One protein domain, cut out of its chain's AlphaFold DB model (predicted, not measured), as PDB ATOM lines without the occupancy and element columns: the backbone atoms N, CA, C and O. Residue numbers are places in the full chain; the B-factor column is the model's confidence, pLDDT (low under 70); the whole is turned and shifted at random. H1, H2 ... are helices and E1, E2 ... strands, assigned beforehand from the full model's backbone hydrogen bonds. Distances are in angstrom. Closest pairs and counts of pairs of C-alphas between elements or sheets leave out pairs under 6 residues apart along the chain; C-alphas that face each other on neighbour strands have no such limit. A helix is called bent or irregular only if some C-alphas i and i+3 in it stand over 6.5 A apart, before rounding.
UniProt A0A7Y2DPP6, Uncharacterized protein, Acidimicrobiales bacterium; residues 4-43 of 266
ATOM      1  N   VAL A   4     217.529 128.815 141.952       93.44
ATOM      2  CA  VAL A   4     217.505 129.292 143.334       93.44
ATOM      3  C   VAL A   4     217.607 128.096 144.255       93.44
ATOM      4  O   VAL A   4     216.783 127.180 144.210       93.44
ATOM      5  N   ARG A   5     218.610 128.117 145.129       94.25
ATOM      6  CA  ARG A   5     218.708 127.160 146.224       94.25
ATOM      7  C   ARG A   5     218.136 127.783 147.487       94.25
ATOM      8  O   ARG A   5     218.719 128.726 148.026       94.25
ATOM      9  N   ARG A   6     217.050 127.196 147.985       94.00
ATOM     10  CA  ARG A   6     216.396 127.568 149.240       94.00
ATOM     11  C   ARG A   6     216.583 126.446 150.244       94.00
ATOM     12  O   ARG A   6     216.008 125.373 150.105       94.00
ATOM     13  N   GLU A   7     217.425 126.679 151.245       91.19
ATOM     14  CA  GLU A   7     217.854 125.654 152.202       91.19
ATOM     15  C   GLU A   7     218.424 124.390 151.516       91.19
ATOM     16  O   GLU A   7     219.609 124.340 151.176       91.19
ATOM     17  N   ARG A   8     217.590 123.356 151.340       91.50
ATOM     18  CA  ARG A   8     217.917 122.076 150.686       91.50
ATOM     19  C   ARG A   8     217.214 121.888 149.344       91.50
ATOM     20  O   ARG A   8     217.571 120.955 148.625       91.50
ATOM     21  N   ASP A   9     216.260 122.752 149.027       91.88
ATOM     22  CA  ASP A   9     215.461 122.677 147.817       91.88
ATOM     23  C   ASP A   9     216.131 123.454 146.686       91.88
ATOM     24  O   ASP A   9     216.736 124.511 146.890       91.88
ATOM     25  N   TRP A  10     216.009 122.898 145.486       93.19
ATOM     26  CA  TRP A  10     216.506 123.474 144.246       93.19
ATOM     27  C   TRP A  10     215.321 123.824 143.363       93.19
ATOM     28  O   TRP A  10     214.502 122.962 143.041       93.19
ATOM     29  N   ILE A  11     215.233 125.095 143.001       92.31
ATOM     30  CA  ILE A  11     214.182 125.650 142.157       92.31
ATOM     31  C   ILE A  11     214.864 126.058 140.857       92.31
ATOM     32  O   ILE A  11     215.670 126.986 140.845       92.31
ATOM     33  N   VAL A  12     214.585 125.315 139.793       89.00
ATOM     34  CA  VAL A  12     215.180 125.510 138.466       89.00
ATOM     35  C   VAL A  12     214.248 126.382 137.633       89.00
ATOM     36  O   VAL A  12     213.037 126.180 137.688       89.00
ATOM     37  N   ASP A  13     214.819 127.332 136.892       83.50
ATOM     38  CA  ASP A  13     214.107 128.262 136.006       83.50
ATOM     39  C   ASP A  13     212.924 129.001 136.686       83.50
ATOM     40  O   ASP A  13     211.757 128.858 136.297       83.50
ATOM     41  N   PRO A  14     213.181 129.761 137.772       85.75
ATOM     42  CA  PRO A  14     212.146 130.562 138.418       85.75
ATOM     43  C   PRO A  14     211.647 131.672 137.481       85.75
ATOM     44  O   PRO A  14     212.431 132.462 136.954       85.75
ATOM     45  N   LYS A  15     210.323 131.769 137.329       82.75
ATOM     46  CA  LYS A  15     209.663 132.790 136.502       82.75
ATOM     47  C   LYS A  15     209.681 134.175 137.164       82.75
ATOM     48  O   LYS A  15     210.012 134.310 138.339       82.75
ATOM     49  N   GLY A  16     209.329 135.220 136.411       77.44
ATOM     50  CA  GLY A  16     209.424 136.620 136.860       77.44
ATOM     51  C   GLY A  16     208.551 136.996 138.068       77.44
ATOM     52  O   GLY A  16     208.822 137.989 138.737       77.44
ATOM     53  N   ASP A  17     207.533 136.198 138.389       81.38
ATOM     54  CA  ASP A  17     206.693 136.340 139.582       81.38
ATOM     55  C   ASP A  17     207.262 135.618 140.821       81.38
ATOM     56  O   ASP A  17     206.686 135.683 141.913       81.38
ATOM     57  N   PHE A  18     208.403 134.938 140.677       87.19
ATOM     58  CA  PHE A  18     209.049 134.219 141.761       87.19
ATOM     59  C   PHE A  18     209.582 135.179 142.830       87.19
ATOM     60  O   PHE A  18     210.426 136.040 142.584       87.19
ATOM     61  N   VAL A  19     209.120 134.986 144.067       89.62
ATOM     62  CA  VAL A  19     209.517 135.823 145.202       89.62
ATOM     63  C   VAL A  19     210.777 135.268 145.867       89.62
ATOM     64  O   VAL A  19     210.766 134.185 146.469       89.62
ATOM     65  N   LEU A  20     211.846 136.062 145.801       90.88
ATOM     66  CA  LEU A  20     213.080 135.841 146.552       90.88
ATOM     67  C   LEU A  20     212.875 136.156 148.035       90.88
ATOM     68  O   LEU A  20     212.240 137.151 148.393       90.88
ATOM     69  N   ILE A  21     213.443 135.323 148.903       91.31
ATOM     70  CA  ILE A  21     213.456 135.542 150.353       91.31
ATOM     71  C   ILE A  21     214.893 135.579 150.879       91.31
ATOM     72  O   ILE A  21     215.843 135.237 150.177       91.31
ATOM     73  N   ALA A  22     215.055 136.012 152.131       90.12
ATOM     74  CA  ALA A  22     216.354 135.982 152.794       90.12
ATOM     75  C   ALA A  22     216.947 134.560 152.779       90.12
ATOM     76  O   ALA A  22     216.217 133.582 152.918       90.12
ATOM     77  N   ASP A  23     218.269 134.480 152.629       89.94
ATOM     78  CA  ASP A  23     219.064 133.244 152.553       89.94
ATOM     79  C   ASP A  23     218.889 132.392 151.281       89.94
ATOM     80  O   ASP A  23     219.553 131.357 151.144       89.94
ATOM     81  N   ASP A  24     218.088 132.842 150.309       93.75
ATOM     82  CA  ASP A  24     218.112 132.266 148.965       93.75
ATOM     83  C   ASP A  24     219.505 132.437 148.338       93.75
ATOM     84  O   ASP A  24     220.098 133.520 148.344       93.75
ATOM     85  N   VAL A  25     220.032 131.359 147.757       91.56
ATOM     86  CA  VAL A  25     221.265 131.407 146.966       91.56
ATOM     87  C   VAL A  25     220.898 131.383 145.493       91.56
ATOM     88  O   VAL A  25     220.388 130.382 144.994       91.56
ATOM     89  N   LEU A  26     221.177 132.489 144.807       91.06
ATOM     90  CA  LEU A  26     220.922 132.641 143.378       91.06
ATOM     91  C   LEU A  26     222.100 132.103 142.565       91.06
ATOM     92  O   LEU A  26     223.247 132.500 142.785       91.06
ATOM     93  N   ILE A  27     221.803 131.258 141.583       89.06
ATOM     94  CA  ILE A  27     222.719 130.917 140.497       89.06
ATOM     95  C   ILE A  27     222.229 131.651 139.256       89.06
ATOM     96  O   ILE A  27     221.098 131.479 138.801       89.06
ATOM     97  N   LEU A  28     223.082 132.525 138.735       85.69
ATOM     98  CA  LEU A  28     222.753 133.463 137.671       85.69
ATOM     99  C   LEU A  28     223.701 133.251 136.492       85.69
ATOM    100  O   LEU A  28     224.875 132.935 136.681       85.69
ATOM    101  N   ARG A  29     223.185 133.480 135.287       78.50
ATOM    102  CA  ARG A  29     223.951 133.648 134.052       78.50
ATOM    103  C   ARG A  29     223.641 135.050 133.532       78.50
ATOM    104  O   ARG A  29     222.501 135.488 133.647       78.50
ATOM    105  N   GLY A  30     224.647 135.756 133.032       74.31
ATOM    106  CA  GLY A  30     224.487 137.106 132.495       74.31
ATOM    107  C   GLY A  30     225.822 137.822 132.329       74.31
ATOM    108  O   GLY A  30     226.880 137.254 132.619       74.31
ATOM    109  N   SER A  31     225.766 139.073 131.870       74.31
ATOM    110  CA  SER A  31     226.960 139.897 131.673       74.31
ATOM    111  C   SER A  31     227.727 140.120 132.987       74.31
ATOM    112  O   SER A  31     227.106 140.442 134.008       74.31
ATOM    113  N   PRO A  32     229.073 140.035 132.980       75.62
ATOM    114  CA  PRO A  32     229.899 140.466 134.104       75.62
ATOM    115  C   PRO A  32     229.614 141.907 134.553       75.62
ATOM    116  O   PRO A  32     229.711 142.206 135.743       75.62
ATOM    117  N   ASP A  33     229.196 142.775 133.630       79.38
ATOM    118  CA  ASP A  33     228.889 144.184 133.903       79.38
ATOM    119  C   ASP A  33     227.658 144.353 134.807       79.38
ATOM    120  O   ASP A  33     227.538 145.344 135.526       79.38
ATOM    121  N   ALA A  34     226.762 143.359 134.834       81.88
ATOM    122  CA  ALA A  34     225.588 143.348 135.702       81.88
ATOM    123  C   ALA A  34     225.899 142.849 137.127       81.88
ATOM    124  O   ALA A  34     225.073 143.013 138.029       81.88
ATOM    125  N   ILE A  35     227.082 142.258 137.368       85.69
ATOM    126  CA  ILE A  35     227.460 141.694 138.676       85.69
ATOM    127  C   ILE A  35     227.382 142.738 139.801       85.69
ATOM    128  O   ILE A  35     226.812 142.408 140.845       85.69
ATOM    129  N   PRO A  36     227.915 143.971 139.660       86.12
ATOM    130  CA  PRO A  36     227.822 144.976 140.716       86.12
ATOM    131  C   PRO A  36     226.370 145.288 141.100       86.12
ATOM    132  O   PRO A  36     226.035 145.193 142.281       86.12
ATOM    133  N   ASN A  37     225.504 145.548 140.112       84.62
ATOM    134  CA  ASN A  37     224.085 145.858 140.325       84.62
ATOM    135  C   ASN A  37     223.344 144.688 140.987       84.62
ATOM    136  O   ASN A  37     222.633 144.875 141.971       84.62
ATOM    137  N   LEU A  38     223.548 143.457 140.502       87.69
ATOM    138  CA  LEU A  38     222.930 142.259 141.079       87.69
ATOM    139  C   LEU A  38     223.365 142.020 142.525       87.69
ATOM    140  O   LEU A  38     222.557 141.626 143.365       87.69
ATOM    141  N   ARG A  39     224.642 142.259 142.837       87.50
ATOM    142  CA  ARG A  39     225.153 142.100 144.202       87.50
ATOM    143  C   ARG A  39     224.629 143.178 145.134       87.50
ATOM    144  O   ARG A  39     224.324 142.852 146.275       87.50
ATOM    145  N   GLU A  40     224.486 144.410 144.658       88.38
ATOM    146  CA  GLU A  40     223.830 145.479 145.411       88.38
ATOM    147  C   GLU A  40     222.372 145.117 145.726       88.38
ATOM    148  O   GLU A  40     221.986 145.126 146.895       88.38
ATOM    149  N   LEU A  41     221.599 144.692 144.718       88.38
ATOM    150  CA  LEU A  41     220.209 144.246 144.884       88.38
ATOM    151  C   LEU A  41     220.083 143.060 145.851       88.38
ATOM    152  O   LEU A  41     219.154 143.011 146.654       88.38
ATOM    153  N   ALA A  42     221.032 142.123 145.810       88.19
ATOM    154  CA  ALA A  42     221.074 140.966 146.702       88.19
ATOM    155  C   ALA A  42     221.647 141.274 148.103       88.19
ATOM    156  O   ALA A  42     221.749 140.368 148.929       88.19
ATOM    157  N   GLY A  43     222.082 142.511 148.380       87.19
ATOM    158  CA  GLY A  43     222.764 142.867 149.630       87.19
ATOM    159  C   GLY A  43     224.093 142.126 149.848       87.19
ATOM    160  O   GLY A  43     224.554 141.983 150.983       87.19
TER     161      GLY A  43
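AT A GLANCE: This is residues 4 to 43 of the 266 residues of an uncharacterized protein of Acidimicrobiales bacterium (UniProt A0A7Y2DPP6). A small sheet of three short strands, E2, E1, E3 in order and antiparallel, has one helix, H1, held off from it; residues 29 to 37 stick out, and a loop, residues 13 to 24, swings away between E2 and E3. Printed are 40 residues, with E1, E2, E3 and H1 in chain order, mixed helices and strands. The whole is only just loose, close to compact, with radius of gyration of the C-alphas 10.8 A and spans 29 by 19 by 18 A.

HOW THE PARTS SIT: Look first at E1, residues 4 to 6, the inner strand. E2, residues 9 to 12, forms an antiparallel hairpin with it at 164 degrees; N 4 and O 11, 2.8 A apart, are within hydrogen-bond range. E3, residues 25 to 27, is antiparallel to E1 at 160 degrees, with N 5 and O 25 within range at 2.9 A. H1, residues 32 to 41, is not on the sheet; 4 of its 6 O i to N i+4 pairs are within range.

IN THESE COORDINATES: Find C-alpha 4 at (217.505, 129.292, 143.334), where E1 begins; E1 measures 6.3 A, E2 9.8 A, E3 6.6 A. H1 runs 15.0 A to C-alpha 41 at (220.209, 144.246, 144.884), only just irregular: C-alphas 33 and 36 are 6.9 A apart.

THE WHOLE: The C-alphas farthest apart, Arg 8 and Asp 33, are 29.8 A apart. The printed part has no cut; the link E2 to E3 is long. No printed residue is under 70.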